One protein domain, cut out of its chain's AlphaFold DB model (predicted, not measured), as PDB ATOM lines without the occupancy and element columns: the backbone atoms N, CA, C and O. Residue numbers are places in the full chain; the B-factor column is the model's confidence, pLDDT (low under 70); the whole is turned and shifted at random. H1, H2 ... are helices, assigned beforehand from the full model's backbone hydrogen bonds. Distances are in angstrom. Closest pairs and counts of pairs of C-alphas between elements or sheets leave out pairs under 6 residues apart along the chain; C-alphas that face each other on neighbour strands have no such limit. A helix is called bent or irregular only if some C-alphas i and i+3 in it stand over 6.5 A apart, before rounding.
ATOM      1  N   ASP A  46     527.300 309.064 531.522       90.31
ATOM      2  CA  ASP A  46     526.387 309.145 530.376       90.31
ATOM      3  C   ASP A  46     526.087 310.589 529.956       90.31
ATOM      4  O   ASP A  46     525.701 310.833 528.813       90.31
ATOM      5  N   ASP A  47     526.360 311.564 530.830       91.19
ATOM      6  CA  ASP A  47     526.291 312.982 530.474       91.19
ATOM      7  C   ASP A  47     527.308 313.340 529.377       91.19
ATOM      8  O   ASP A  47     527.063 314.256 528.598       91.19
ATOM      9  N   CYS A  48     528.409 312.583 529.246       90.56
ATOM     10  CA  CYS A  48     529.394 312.785 528.178       90.56
ATOM     11  C   CYS A  48     528.787 312.597 526.783       90.56
ATOM     12  O   CYS A  48     529.212 313.251 525.842       90.56
ATOM     13  N   SER A  49     527.800 311.713 526.627       88.75
ATOM     14  CA  SER A  49     527.184 311.443 525.322       88.75
ATOM     15  C   SER A  49     526.277 312.575 524.844       88.75
ATOM     16  O   SER A  49     525.994 312.657 523.652       88.75
ATOM     17  N   LYS A  50     525.817 313.427 525.767       88.38
ATOM     18  CA  LYS A  50     524.906 314.549 525.502       88.38
ATOM     19  C   LYS A  50     525.647 315.840 525.155       88.38
ATOM     20  O   LYS A  50     525.011 316.833 524.828       88.38
ATOM     21  N   GLU A  51     526.968 315.845 525.288       88.56
ATOM     22  CA  GLU A  51     527.780 317.050 525.230       88.56
ATOM     23  C   GLU A  51     528.864 316.898 524.168       88.56
ATOM     24  O   GLU A  51     529.724 316.027 524.276       88.56
ATOM     25  N   ASP A  52     528.833 317.746 523.139       87.06
ATOM     26  CA  ASP A  52     529.656 317.555 521.941       87.06
ATOM     27  C   ASP A  52     531.159 317.545 522.232       87.06
ATOM     28  O   ASP A  52     531.896 316.757 521.636       87.06
ATOM     29  N   THR A  53     531.640 318.355 523.185       87.00
ATOM     30  CA  THR A  53     533.083 318.421 523.459       87.00
ATOM     31  C   THR A  53     533.583 317.242 524.290       87.00
ATOM     32  O   THR A  53     534.748 316.856 524.156       87.00
ATOM     33  N   ALA A  54     532.724 316.625 525.111       87.94
ATOM     34  CA  ALA A  54     533.048 315.426 525.884       87.94
ATOM     35  C   ALA A  54     532.497 314.126 525.291       87.94
ATOM     36  O   ALA A  54     532.622 313.071 525.924       87.94
ATOM     37  N   ARG A  55     531.942 314.166 524.079       90.38
ATOM     38  CA  ARG A  55     531.389 312.985 523.427       90.38
ATOM     39  C   ARG A  55     532.487 311.951 523.157       90.38
ATOM     40  O   ARG A  55     533.495 312.264 522.516       90.38
ATOM     41  N   PRO A  56     532.337 310.703 523.638       88.38
ATOM     42  CA  PRO A  56     533.239 309.624 523.258       88.38
ATOM     43  C   PRO A  56     533.209 309.400 521.741       88.38
ATOM     44  O   PRO A  56     532.144 309.448 521.124       88.38
ATOM     45  N   SER A  57     534.363 309.115 521.131       87.94
ATOM     46  CA  SER A  57     534.397 308.798 519.698       87.94
ATOM     47  C   SER A  57     533.720 307.441 519.432       87.94
ATOM     48  O   SER A  57     533.813 306.547 520.280       87.94
ATOM     49  N   PRO A  58     533.099 307.234 518.253       85.81
ATOM     50  CA  PRO A  58     532.467 305.959 517.894       85.81
ATOM     51  C   PRO A  58     533.413 304.755 517.975       85.81
ATOM     52  O   PRO A  58     532.995 303.649 518.296       85.81
ATOM     53  N   GLN A  59     534.709 304.972 517.738       85.06
ATOM     54  CA  GLN A  59     535.748 303.945 517.827       85.06
ATOM     55  C   GLN A  59     536.103 303.593 519.281       85.06
ATOM     56  O   GLN A  59     536.678 302.540 519.547       85.06
ATOM     57  N   ASN A  60     535.807 304.479 520.236       83.81
ATOM     58  CA  ASN A  60     536.101 304.294 521.654       83.81
ATOM     59  C   ASN A  60     534.947 304.815 522.537       83.81
ATOM     60  O   ASN A  60     535.170 305.705 523.365       83.81
ATOM     61  N   PRO A  61     533.739 304.225 522.452       81.38
ATOM     62  CA  PRO A  61     532.553 304.726 523.155       81.38
ATOM     63  C   PRO A  61     532.728 304.678 524.678       81.38
ATOM     64  O   PRO A  61     532.202 305.496 525.426       81.38
ATOM     65  N   ALA A  62     533.561 303.755 525.162       81.75
ATOM     66  CA  ALA A  62     533.873 303.640 526.574       81.75
ATOM     67  C   ALA A  62     534.860 304.707 527.100       81.75
ATOM     68  O   ALA A  62     535.199 304.669 528.288       81.75
ATOM     69  N   ARG A  63     535.378 305.611 526.258       83.06
ATOM     70  CA  ARG A  63     536.471 306.532 526.612       83.06
ATOM     71  C   ARG A  63     536.094 307.978 526.288       83.06
ATOM     72  O   ARG A  63     536.479 308.478 525.232       83.06
ATOM     73  N   PRO A  64     535.398 308.669 527.203       88.81
ATOM     74  CA  PRO A  64     535.220 310.102 527.053       88.81
ATOM     75  C   PRO A  64     536.591 310.808 527.065       88.81
ATOM     76  O   PRO A  64     537.508 310.374 527.783       88.81
ATOM     77  N   PRO A  65     536.765 311.892 526.291       90.50
ATOM     78  CA  PRO A  65     537.954 312.729 526.335       90.50
ATOM     79  C   PRO A  65     538.055 313.400 527.711       90.50
ATOM     80  O   PRO A  65     537.475 314.447 527.985       90.50
ATOM     81  N   MET A  66     538.835 312.782 528.602       92.50
ATOM     82  CA  MET A  66     538.902 313.158 530.019       92.50
ATOM     83  C   MET A  66     539.293 314.619 530.275       92.50
ATOM     84  O   MET A  66     538.940 315.151 531.320       92.50
ATOM     85  N   ARG A  67     540.012 315.277 529.355       92.00
ATOM     86  CA  ARG A  67     540.338 316.707 529.483       92.00
ATOM     87  C   ARG A  67     539.086 317.588 529.433       92.00
ATOM     88  O   ARG A  67     539.005 318.535 530.199       92.00
ATOM     89  N   GLN A  68     538.134 317.238 528.571       92.06
ATOM     90  CA  GLN A  68     536.864 317.953 528.400       92.06
ATOM     91  C   GLN A  68     535.838 317.530 529.456       92.06
ATOM     92  O   GLN A  68     535.038 318.333 529.927       92.06
ATOM     93  N   ALA A  69     535.912 316.272 529.898       92.44
ATOM     94  CA  ALA A  69     535.011 315.755 530.919       92.44
ATOM     95  C   ALA A  69     535.302 316.271 532.342       92.44
ATOM     96  O   ALA A  69     534.413 316.282 533.200       92.44
ATOM     97  N   ILE A  70     536.545 316.674 532.628       92.31
ATOM     98  CA  ILE A  70     536.913 317.276 533.914       92.31
ATOM     99  C   ILE A  70     536.660 318.779 533.836       92.31
ATOM    100  O   ILE A  70     537.299 319.499 533.070       92.31
ATOM    101  N   ARG A  71     535.733 319.245 534.669       92.94
ATOM    102  CA  ARG A  71     535.256 320.625 534.696       92.94
ATOM    103  C   ARG A  71     535.348 321.189 536.102       92.94
ATOM    104  O   ARG A  71     535.216 320.444 537.071       92.94
ATOM    105  N   LYS A  72     535.579 322.494 536.192       91.50
ATOM    106  CA  LYS A  72     535.542 323.259 537.440       91.50
ATOM    107  C   LYS A  72     534.109 323.331 537.986       91.50
ATOM    108  O   LYS A  72     533.156 322.920 537.327       91.50
ATOM    109  N   LYS A  73     533.961 323.861 539.204       89.38
ATOM    110  CA  LYS A  73     532.669 323.992 539.903       89.38
ATOM    111  C   LYS A  73     531.650 324.859 539.145       89.38
ATOM    112  O   LYS A  73     530.453 324.645 539.269       89.38
ATOM    113  N   ASP A  74     532.130 325.812 538.356       90.31
ATOM    114  CA  ASP A  74     531.326 326.672 537.478       90.31
ATOM    115  C   ASP A  74     530.928 325.987 536.153       90.31
ATOM    116  O   ASP A  74     530.198 326.559 535.354       90.31
ATOM    117  N   GLY A  75     531.392 324.756 535.906       89.56
ATOM    118  CA  GLY A  75     531.135 324.016 534.673       89.56
ATOM    119  C   GLY A  75     532.128 324.284 533.540       89.56
ATOM    120  O   GLY A  75     532.013 323.643 532.492       89.56
ATOM    121  N   THR A  76     533.120 325.157 533.739       91.81
ATOM    122  CA  THR A  76     534.148 325.451 532.730       91.81
ATOM    123  C   THR A  76     535.174 324.323 532.610       91.81
ATOM    124  O   THR A  76     535.478 323.612 533.574       91.81
ATOM    125  N   THR A  77     535.740 324.143 531.414       91.88
ATOM    126  CA  THR A  77     536.809 323.163 531.178       91.88
ATOM    127  C   THR A  77     538.101 323.574 531.880       91.88
ATOM    128  O   THR A  77     538.450 324.754 531.951       91.88
ATOM    129  N   ILE A  78     538.860 322.597 532.369       93.56
ATOM    130  CA  ILE A  78     540.184 322.862 532.942       93.56
ATOM    131  C   ILE A  78     541.229 323.177 531.860       93.56
ATOM    132  O   ILE A  78     541.121 322.742 530.713       93.56
ATOM    133  N   SER A  79     542.289 323.897 532.238       94.00
ATOM    134  CA  SER A  79     543.421 324.163 531.345       94.00
ATOM    135  C   SER A  79     544.228 322.892 531.048       94.00
ATOM    136  O   SER A  79     544.225 321.920 531.812       94.00
ATOM    137  N   ALA A  80     544.990 322.910 529.951       93.44
ATOM    138  CA  ALA A  80     545.893 321.815 529.599       93.44
ATOM    139  C   ALA A  80     546.984 321.578 530.662       93.44
ATOM    140  O   ALA A  80     547.334 320.426 530.938       93.44
ATOM    141  N   SER A  81     547.486 322.645 531.293       94.12
ATOM    142  CA  SER A  81     548.454 322.558 532.394       94.12
ATOM    143  C   SER A  81     547.857 321.841 533.606       94.12
ATOM    144  O   SER A  81     548.441 320.880 534.103       94.12
ATOM    145  N   HIS A  82     546.642 322.216 534.013       91.94
ATOM    146  CA  HIS A  82     545.951 321.592 535.140       91.94
ATOM    147  C   HIS A  82     545.625 320.121 534.849       91.94
ATOM    148  O   HIS A  82     545.866 319.245 535.681       91.94
ATOM    149  N   TYR A  83     545.172 319.809 533.632       94.62
ATOM    150  CA  TYR A  83     544.978 318.421 533.212       94.62
ATOM    151  C   TYR A  83     546.279 317.606 533.270       94.62
ATOM    152  O   TYR A  83     546.271 316.442 533.678       94.62
ATOM    153  N   SER A  84     547.410 318.212 532.901       93.88
ATOM    154  CA  SER A  84     548.720 317.559 532.965       93.88
ATOM    155  C   SER A  84     549.139 317.269 534.407       93.88
ATOM    156  O   SER A  84     549.578 316.156 534.692       93.88
ATOM    157  N   MET A  85     548.912 318.198 535.340       93.50
ATOM    158  CA  MET A  85     549.143 317.970 536.776       93.50
ATOM    159  C   MET A  85     548.302 316.801 537.309       93.50
ATOM    160  O   MET A  85     548.831 315.864 537.904       93.50
ATOM    161  N   ILE A  86     547.003 316.808 537.007       93.38
ATOM    162  CA  ILE A  86     546.034 315.747 537.329       93.38
ATOM    163  C   ILE A  86     546.517 314.378 536.833       93.38
ATOM    164  O   ILE A  86     546.398 313.370 537.544       93.38
ATOM    165  N   ARG A  87     547.045 314.335 535.606       93.94
ATOM    166  CA  ARG A  87     547.574 313.123 534.972       93.94
ATOM    167  C   ARG A  87     548.900 312.681 535.591       93.94
ATOM    168  O   ARG A  87     549.114 311.478 535.730       93.94
ATOM    169  N   ASN A  88     549.774 313.608 535.973       93.81
ATOM    170  CA  ASN A  88     551.045 313.311 536.636       93.81
ATOM    171  C   ASN A  88     550.817 312.705 538.025       93.81
ATOM    172  O   ASN A  88     551.371 311.645 538.313       93.81
ATOM    173  N   SER A  89     549.908 313.281 538.818       93.56
ATOM    174  CA  SER A  89     549.433 312.674 540.069       93.56
ATOM    175  C   SER A  89     548.906 311.257 539.848       93.56
ATOM    176  O   SER A  89     549.319 310.321 540.527       93.56
ATOM    177  N   GLY A  90     548.055 311.057 538.835       92.62
ATOM    178  CA  GLY A  90     547.555 309.722 538.502       92.62
ATOM    179  C   GLY A  90     548.672 308.742 538.121       92.62
ATOM    180  O   GLY A  90     548.639 307.586 538.528       92.62
ATOM    181  N   ASN A  91     549.688 309.186 537.377       91.50
ATOM    182  CA  ASN A  91     550.845 308.357 537.034       91.50
ATOM    183  C   ASN A  91     551.651 307.952 538.268       91.50
ATOM    184  O   ASN A  91     552.056 306.794 538.356       91.50
ATOM    185  N   ARG A  92     551.857 308.885 539.205       94.25
ATOM    186  CA  ARG A  92     552.520 308.626 540.487       94.25
ATOM    187  C   ARG A  92     551.774 307.548 541.271       94.25
ATOM    188  O   ARG A  92     552.383 306.564 541.668       94.25
ATOM    189  N   LEU A  93     550.455 307.677 541.416       90.88
ATOM    190  CA  LEU A  93     549.642 306.691 542.135       90.88
ATOM    191  C   LEU A  93     549.646 305.324 541.449       90.88
ATOM    192  O   LEU A  93     549.803 304.306 542.113       90.88
ATOM    193  N   VAL A  94     549.545 305.279 540.118       89.06
ATOM    194  CA  VAL A  94     549.652 304.013 539.378       89.06
ATOM    195  C   VAL A  94     551.036 303.376 539.546       89.06
ATOM    196  O   VAL A  94     551.111 302.155 539.622       89.06
ATOM    197  N   ASN A  95     552.123 304.155 539.611       87.06
ATOM    198  CA  ASN A  95     553.452 303.608 539.915       87.06
ATOM    199  C   ASN A  95     553.466 302.947 541.288       87.06
ATOM    200  O   ASN A  95     553.823 301.781 541.370       87.06
ATOM    201  N   LEU A  96     552.990 303.647 542.320       87.25
ATOM    202  CA  LEU A  96     552.933 303.112 543.680       87.25
ATOM    203  C   LEU A  96     552.108 301.823 543.752       87.25
ATOM    204  O   LEU A  96     552.545 300.849 544.362       87.25
ATOM    205  N   LEU A  97     550.956 301.786 543.069       84.12
ATOM    206  CA  LEU A  97     550.138 300.577 542.958       84.12
ATOM    207  C   LEU A  97     550.919 299.422 542.319       84.12
ATOM    208  O   LEU A  97     550.932 298.317 542.845       84.12
ATOM    209  N   LEU A  98     551.580 299.653 541.185       80.62
ATOM    210  CA  LEU A  98     552.285 298.592 540.461       80.62
ATOM    211  C   LEU A  98     553.584 298.149 541.158       80.62
ATOM    212  O   LEU A  98     553.920 296.964 541.123       80.62
ATOM    213  N   GLU A  99     554.309 299.068 541.793       79.25
ATOM    214  CA  GLU A  99     555.534 298.792 542.553       79.25
ATOM    215  C   GLU A  99     555.249 297.940 543.785       79.25
ATOM    216  O   GLU A  99     555.977 296.981 544.043       79.25
ATOM    217  N   HIS A 100     554.165 298.243 544.507       70.44
ATOM    218  CA  HIS A 100     553.727 297.454 545.657       70.44
ATOM    219  C   HIS A 100     553.548 295.972 545.293       70.44
ATOM    220  O   HIS A 100     553.948 295.092 546.050       70.44
ATOM    221  N   HIS A 101     553.035 295.683 544.094       64.88
ATOM    222  CA  HIS A 101     552.783 294.311 543.649       64.88
ATOM    223  C   HIS A 101     553.961 293.648 542.926       64.88
ATOM    224  O   HIS A 101     554.062 292.425 542.939       64.88
ATOM    225  N   SER A 102     554.886 294.419 542.350       62.50
ATOM    226  CA  SER A 102     556.087 293.859 541.704       62.50
ATOM    227  C   SER A 102     557.027 293.173 542.707       62.50
ATOM    228  O   SER A 102     557.797 292.295 542.335       62.50
ATOM    229  N   SER A 113     542.294 292.606 533.713       49.97
ATOM    230  CA  SER A 113     540.936 292.108 533.992       49.97
ATOM    231  C   SER A 113     540.839 291.412 535.357       49.97
ATOM    232  O   SER A 113     539.804 291.525 536.007       49.97
ATOM    233  N   CYS A 114     541.922 290.796 535.841       46.03
ATOM    234  CA  CYS A 114     542.022 290.260 537.203       46.03
ATOM    235  C   CYS A 114     542.438 291.327 538.227       46.03
ATOM    236  O   CYS A 114     542.094 291.226 539.399       46.03
ATOM    237  N   SER A 115     543.109 292.397 537.791       53.53
ATOM    238  CA  SER A 115     543.697 293.416 538.669       53.53
ATOM    239  C   SER A 115     542.677 294.279 539.415       53.53
ATOM    240  O   SER A 115     542.907 294.618 540.564       53.53
ATOM    241  N   LYS A 116     541.526 294.626 538.821       57.59
ATOM    242  CA  LYS A 116     540.504 295.390 539.567       57.59
ATOM    243  C   LYS A 116     539.873 294.588 540.707       57.59
ATOM    244  O   LYS A 116     539.462 295.193 541.686       57.59
ATOM    245  N   LYS A 117     539.772 293.260 540.563       60.75
ATOM    246  CA  LYS A 117     539.226 292.373 541.600       60.75
ATOM    247  C   LYS A 117     540.287 292.007 542.642       60.75
ATOM    248  O   LYS A 117     539.981 292.055 543.822       60.75
ATOM    249  N   LEU A 118     541.521 291.713 542.214       60.03
ATOM    250  CA  LEU A 118     542.628 291.415 543.134       60.03
ATOM    251  C   LEU A 118     543.127 292.643 543.910       60.03
ATOM    252  O   LEU A 118     543.585 292.483 545.030       60.03
ATOM    253  N   TYR A 119     543.035 293.843 543.332       72.81
ATOM    254  CA  TYR A 119     543.585 295.079 543.909       72.81
ATOM    255  C   TYR A 119     542.499 296.127 544.150       72.81
ATOM    256  O   TYR A 119     542.741 297.329 544.044       72.81
ATOM    257  N   TYR A 120     541.261 295.685 544.394       79.88
ATOM    258  CA  TYR A 120     540.146 296.591 544.656       79.88
ATOM    259  C   TYR A 120     540.413 297.570 545.818       79.88
ATOM    260  O   TYR A 120     540.110 298.756 545.643       79.88
ATOM    261  N   PRO A 121     540.987 297.160 546.973       83.94
ATOM    262  CA  PRO A 121     541.207 298.093 548.074       83.94
ATOM    263  C   PRO A 121     542.291 299.133 547.759       83.94
ATOM    264  O   PRO A 121     542.072 300.324 547.989       83.94
ATOM    265  N   GLU A 122     543.419 298.740 547.166       85.56
ATOM    266  CA  GLU A 122     544.489 299.667 546.782       85.56
ATOM    267  C   GLU A 122     544.044 300.582 545.640       85.56
ATOM    268  O   GLU A 122     544.300 301.786 545.664       85.56
ATOM    269  N   TRP A 123     543.305 300.043 544.669       87.00
ATOM    270  CA  TRP A 123     542.678 300.828 543.610       87.00
ATOM    271  C   TRP A 123     541.754 301.897 544.185       87.00
ATOM    272  O   TRP A 123     541.863 303.069 543.824       87.00
ATOM    273  N   ARG A 124     540.866 301.510 545.108       88.25
ATOM    274  CA  ARG A 124     539.946 302.439 545.767       88.25
ATOM    275  C   ARG A 124     540.709 303.503 546.551       88.25
ATOM    276  O   ARG A 124     540.356 304.676 546.463       88.25
ATOM    277  N   LYS A 125     541.785 303.126 547.248       89.69
ATOM    278  CA  LYS A 125     542.679 304.075 547.925       89.69
ATOM    279  C   LYS A 125     543.294 305.068 546.938       89.69
ATOM    280  O   LYS A 125     543.226 306.267 547.180       89.69
ATOM    281  N   ALA A 126     543.808 304.607 545.799       90.19
ATOM    282  CA  ALA A 126     544.361 305.486 544.771       90.19
ATOM    283  C   ALA A 126     543.305 306.417 544.158       90.19
ATOM    284  O   ALA A 126     543.599 307.579 543.894       90.19
ATOM    285  N   VAL A 127     542.071 305.946 543.948       90.50
ATOM    286  CA  VAL A 127     540.954 306.792 543.497       90.50
ATOM    287  C   VAL A 127     540.696 307.913 544.506       90.50
ATOM    288  O   VAL A 127     540.662 309.079 544.115       90.50
ATOM    289  N   LEU A 128     540.585 307.582 545.795       90.25
ATOM    290  CA  LEU A 128     540.341 308.559 546.860       90.25
ATOM    291  C   LEU A 128     541.512 309.536 547.037       90.25
ATOM    292  O   LEU A 128     541.293 310.737 547.181       90.25
ATOM    293  N   GLU A 129     542.757 309.061 546.980       91.38
ATOM    294  CA  GLU A 129     543.940 309.927 547.039       91.38
ATOM    295  C   GLU A 129     543.986 310.896 545.858       91.38
ATOM    296  O   GLU A 129     544.269 312.083 546.031       91.38
ATOM    297  N   LEU A 130     543.650 310.413 544.661       90.00
ATOM    298  CA  LEU A 130     543.626 311.225 543.455       90.00
ATOM    299  C   LEU A 130     542.566 312.334 543.526       90.00
ATOM    300  O   LEU A 130     542.789 313.451 543.044       90.00
ATOM    301  N   GLU A 131     541.412 312.032 544.111       89.25
ATOM    302  CA  GLU A 131     540.348 313.003 544.363       89.25
ATOM    303  C   GLU A 131     540.717 314.015 545.438       89.25
ATOM    304  O   GLU A 131     540.482 315.209 545.249       89.25
ATOM    305  N   ARG A 132     541.348 313.554 546.522       88.56
ATOM    306  CA  ARG A 132     541.854 314.417 547.591       88.56
ATOM    307  C   ARG A 132     542.862 315.433 547.060       88.56
ATOM    308  O   ARG A 132     542.796 316.598 547.428       88.56
ATOM    309  N   GLU A 133     543.775 315.006 546.189       88.06
ATOM    310  CA  GLU A 133     544.778 315.898 545.597       88.06
ATOM    311  C   GLU A 133     544.176 316.914 544.616       88.06
ATOM    312  O   GLU A 133     544.703 318.013 544.475       88.06
ATOM    313  N   HIS A 134     543.094 316.563 543.909       86.19
ATOM    314  CA  HIS A 134     542.503 317.444 542.895       86.19
ATOM    315  C   HIS A 134     540.974 317.469 543.020       86.19
ATOM    316  O   HIS A 134     540.279 316.745 542.292       86.19
ATOM    317  N   PRO A 135     540.439 318.354 543.885       81.81
ATOM    318  CA  PRO A 135     539.015 318.428 544.207       81.81
ATOM    319  C   PRO A 135     538.100 318.669 543.004       81.81
ATOM    320  O   PRO A 135     536.937 318.282 543.027       81.81
ATOM    321  N   VAL A 136     538.619 319.239 541.912       70.25
ATOM    322  CA  VAL A 136     537.878 319.448 540.653       70.25
ATOM    323  C   VAL A 136     537.310 318.138 540.085       70.25
ATOM    324  O   VAL A 136     536.299 318.132 539.388       70.25
ATOM    325  N   ARG A 137     537.921 316.996 540.419       65.38
ATOM    326  CA  ARG A 137     537.435 315.671 540.014       65.38
ATOM    327  C   ARG A 137     536.292 315.136 540.868       65.38
ATOM    328  O   ARG A 137     535.661 314.183 540.441       65.38
ATOM    329  N   THR A 138     536.002 315.762 542.005       73.31
ATOM    330  CA  THR A 138     534.964 315.311 542.940       73.31
ATOM    331  C   THR A 138     533.550 315.744 542.555       73.31
ATOM    332  O   THR A 138     532.575 315.296 543.157       73.31
ATOM    333  N   TYR A 139     533.411 316.594 541.531       79.62
ATOM    334  CA  TYR A 139     532.116 316.986 540.978       79.62
ATOM    335  C   TYR A 139     531.596 315.916 540.004       79.62
ATOM    336  O   TYR A 139     531.455 316.150 538.799       79.62
ATOM    337  N   CYS A 140     531.401 314.699 540.508       82.81
ATOM    338  CA  CYS A 140     530.763 313.605 539.789       82.81
ATOM    339  C   CYS A 140     530.256 312.511 540.729       82.81
ATOM    340  O   CYS A 140     530.753 312.346 541.843       82.81
ATOM    341  N   CYS A 141     529.312 311.717 540.236       84.25
ATOM    342  CA  CYS A 141     528.820 310.534 540.927       84.25
ATOM    343  C   CYS A 141     529.890 309.429 540.979       84.25
ATOM    344  O   CYS A 141     530.611 309.214 540.001       84.25
ATOM    345  N   ASN A 142     529.971 308.690 542.090       83.38
ATOM    346  CA  ASN A 142     530.770 307.460 542.219       83.38
ATOM    347  C   ASN A 142     532.233 307.564 541.747       83.38
ATOM    348  O   ASN A 142     532.801 306.588 541.262       83.38
ATOM    349  N   ASN A 143     532.846 308.746 541.845       88.00
ATOM    350  CA  ASN A 143     534.257 308.975 541.523       88.00
ATOM    351  C   ASN A 143     534.648 308.558 540.091       88.00
ATOM    352  O   ASN A 143     535.819 308.289 539.794       88.00
ATOM    353  N   TRP A 144     533.678 308.505 539.166       90.06
ATOM    354  CA  TRP A 144     533.875 307.876 537.856       90.06
ATOM    355  C   TRP A 144     534.995 308.547 537.053       90.06
ATOM    356  O   TRP A 144     535.709 307.884 536.296       90.06
ATOM    357  N   LYS A 145     535.198 309.861 537.233       92.06
ATOM    358  CA  LYS A 145     536.265 310.618 536.562       92.06
ATOM    359  C   LYS A 145     537.648 310.170 537.026       92.06
ATOM    360  O   LYS A 145     538.544 309.993 536.197       92.06
ATOM    361  N   ALA A 146     537.831 309.982 538.331       91.31
ATOM    362  CA  ALA A 146     539.084 309.501 538.900       91.31
ATOM    363  C   ALA A 146     539.369 308.059 538.455       91.31
ATOM    364  O   ALA A 146     540.471 307.769 537.979       91.31
ATOM    365  N   GLU A 147     538.357 307.186 538.481       91.00
ATOM    366  CA  GLU A 147     538.496 305.812 537.994       91.00
ATOM    367  C   GLU A 147     538.886 305.744 536.513       91.00
ATOM    368  O   GLU A 147     539.802 305.009 536.128       91.00
ATOM    369  N   GLN A 148     538.205 306.521 535.663       90.81
ATOM    370  CA  GLN A 148     538.503 306.558 534.233       90.81
ATOM    371  C   GLN A 148     539.897 307.120 533.962       90.81
ATOM    372  O   GLN A 148     540.599 306.611 533.083       90.81
ATOM    373  N   MET A 149     540.334 308.123 534.727       91.50
ATOM    374  CA  MET A 149     541.679 308.683 534.617       91.50
ATOM    375  C   MET A 149     542.750 307.623 534.892       91.50
ATOM    376  O   MET A 149     543.607 307.380 534.039       91.50
ATOM    377  N   LEU A 150     542.687 306.955 536.045       90.62
ATOM    378  CA  LEU A 150     543.649 305.911 536.407       90.62
ATOM    379  C   LEU A 150     543.605 304.748 535.405       90.62
ATOM    380  O   LEU A 150     544.643 304.253 534.959       90.62
ATOM    381  N   GLY A 151     542.404 304.366 534.956       88.44
ATOM    382  CA  GLY A 151     542.222 303.307 533.968       88.44
ATOM    383  C   GLY A 151     542.825 303.665 532.609       88.44
ATOM    384  O   GLY A 151     543.397 302.809 531.930       88.44
ATOM    385  N   ASN A 152     542.732 304.930 532.191       89.31
ATOM    386  CA  ASN A 152     543.382 305.436 530.980       89.31
ATOM    387  C   ASN A 152     544.906 305.414 531.102       89.31
ATOM    388  O   ASN A 152     545.582 304.995 530.162       89.31
ATOM    389  N   ILE A 153     545.444 305.806 532.257       89.62
ATOM    390  CA  ILE A 153     546.887 305.810 532.512       89.62
ATOM    391  C   ILE A 153     547.452 304.395 532.393       89.62
ATOM    392  O   ILE A 153     548.373 304.176 531.603       89.62
ATOM    393  N   ILE A 154     546.855 303.411 533.069       85.81
ATOM    394  CA  ILE A 154     547.317 302.019 532.980       85.81
ATOM    395  C   ILE A 154     547.235 301.494 531.541       85.81
ATOM    396  O   ILE A 154     548.190 300.897 531.037       85.81
ATOM    397  N   ARG A 155     546.122 301.748 530.841       83.88
ATOM    398  CA  ARG A 155     545.959 301.339 529.435       83.88
ATOM    399  C   ARG A 155     547.031 301.950 528.531       83.88
ATOM    400  O   ARG A 155     547.603 301.233 527.714       83.88
ATOM    401  N   SER A 156     547.338 303.236 528.706       84.25
ATOM    402  CA  SER A 156     548.361 303.930 527.912       84.25
ATOM    403  C   SER A 156     549.768 303.356 528.111       84.25
ATOM    404  O   SER A 156     550.567 303.325 527.182       84.25
ATOM    405  N   ARG A 157     550.069 302.817 529.297       81.38
ATOM    406  CA  ARG A 157     551.348 302.140 529.552       81.38
ATOM    407  C   ARG A 157     551.453 300.820 528.802       81.38
ATOM    408  O   ARG A 157     552.506 300.534 528.240       81.38
ATOM    409  N   LYS A 158     550.360 300.050 528.741       73.44
ATOM    410  CA  LYS A 158     550.311 298.789 527.982       73.44
ATOM    411  C   LYS A 158     550.543 299.015 526.497       73.44
ATOM    412  O   LYS A 158     551.347 298.309 525.901       73.44
ATOM    413  N   THR A 159     549.876 300.006 525.908       73.56
ATOM    414  CA  THR A 159     550.055 300.314 524.484       73.56
ATOM    415  C   THR A 159     551.486 300.759 524.192       73.56
ATOM    416  O   THR A 159     552.077 300.282 523.228       73.56
ATOM    417  N   SER A 160     552.089 301.591 525.047       72.00
ATOM    418  CA  SER A 160     553.490 302.010 524.903       72.00
ATOM    419  C   SER A 160     554.494 300.873 525.130       72.00
ATOM    420  O   SER A 160     555.528 300.826 524.469       72.00
ATOM    421  N   ALA A 161     554.222 299.943 526.048       71.25
ATOM    422  CA  ALA A 161     555.047 298.750 526.241       71.25
ATOM    423  C   ALA A 161     554.954 297.805 525.033       71.25
ATOM    424  O   ALA A 161     555.975 297.318 524.557       71.25
ATOM    425  N   LEU A 162     553.749 297.602 524.493       66.56
ATOM    426  CA  LEU A 162     553.532 296.782 523.304       66.56
ATOM    427  C   LEU A 162     554.214 297.386 522.067       66.56
ATOM    428  O   LEU A 162     554.841 296.655 521.312       66.56
ATOM    429  N   LYS A 163     554.146 298.712 521.884       68.88
ATOM    430  CA  LYS A 163     554.859 299.412 520.802       68.88
ATOM    431  C   LYS A 163     556.375 299.227 520.895       68.88
ATOM    432  O   LYS A 163     556.988 298.884 519.892       68.88
ATOM    433  N   ARG A 164     556.951 299.371 522.097       69.75
ATOM    434  CA  ARG A 164     558.384 299.124 522.350       69.75
ATOM    435  C   ARG A 164     558.785 297.682 522.035       69.75
ATOM    436  O   ARG A 164     559.762 297.472 521.336       69.75
ATOM    437  N   LYS A 165     557.994 296.696 522.478       66.69
ATOM    438  CA  LYS A 165     558.233 295.274 522.167       66.69
ATOM    439  C   LYS A 165     558.148 294.957 520.672       66.69
ATOM    440  O   LYS A 165     558.817 294.043 520.216       66.69
ATOM    441  N   ARG A 166     557.321 295.687 519.916       72.12
ATOM    442  CA  ARG A 166     557.150 295.498 518.465       72.12
ATOM    443  C   ARG A 166     558.152 296.301 517.626       72.12
ATOM    444  O   ARG A 166     557.991 296.337 516.415       72.12
TER     445      ARG A 166
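This is residues 46 to 102 and 113 to 166 of the 177 residues of an uncharacterized protein of Hebeloma cylindrosporum h7 (UniProt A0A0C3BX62). Two helices, H3 and H5, lie side by side running opposite ways, and the longest helix, H7, crosses over both. H2 packs on H7, H1 lies farther out beyond H2, and H7's residues 158 to 165 stick out with residue 166. The printed part has 111 residues with seven named helices, H1 to H7 in order, and no named strand: all helix. It is compact, radius of gyration of the C-alphas 14.4 A, spanning 41 by 33 by 27 A.

Begin at the hub, H7, residues 141 to 165. Its residues 149 to 154 touch H3, residues 80 to 102, closest at C-alphas 150 and 90, 5.8 A, about perpendicular at 72 degrees, only just. Its residues 143 to 150 touch H5, residues 120 to 133, closest at C-alphas 146 and 127, 5.7 A, about perpendicular at 73 degrees, only just. H3 and H5 touch at a shallow tilt of 29 degrees, opposite ways, closest at C-alphas 93 and 126, 6.0 A. H2, residues 66 to 69, touches H7, closest at C-alphas 66 and 149, 7.0 A. H6, residues 135 to 138, touches H7 only at the corner, and only just, with 3 pairs of C-alphas within 8 A, closest 137 and 145, 6.2 A. H1, residues 46 to 50, is close to H2 but not clearly touching, C-alphas 48 and 69 being closest at 6.9 A. H4, residues 113 to 118, is close to H5 but not clearly touching, C-alphas 116 and 123 being closest at 7.1 A. Every O i to N i+4 pair is within hydrogen-bond range in H5, against 18 of 19 in H3, 19 of 21 in H7, 1 of 2 in H4 and 0 of 1 in H1, where 2 of 2 O i to N i+3 pairs are; H2 and H6 are too short for an i+4 pair.

Find C-alpha 80 at (545.893, 321.815, 529.599), where H3 begins, 32.1 A long. H5 measures 19.9 A. H7 runs 38.1 A to C-alpha 165 at (558.233, 295.274, 522.167), with a kink of 28 degrees near residue 148; it is irregular, C-alphas 142 and 145 being 8.5 A apart.

The C-alphas of Asp 74 and Arg 166, the two farthest apart, are 44.7 A from each other. Residues 103 to 112 are not printed, and C-alphas 102 and 113 are 17.1 A apart across that cut. H1 to H2 is a long link. Look for pLDDT under 70 at residues 101 to 102, 113 to 118, 137 and 162 to 165.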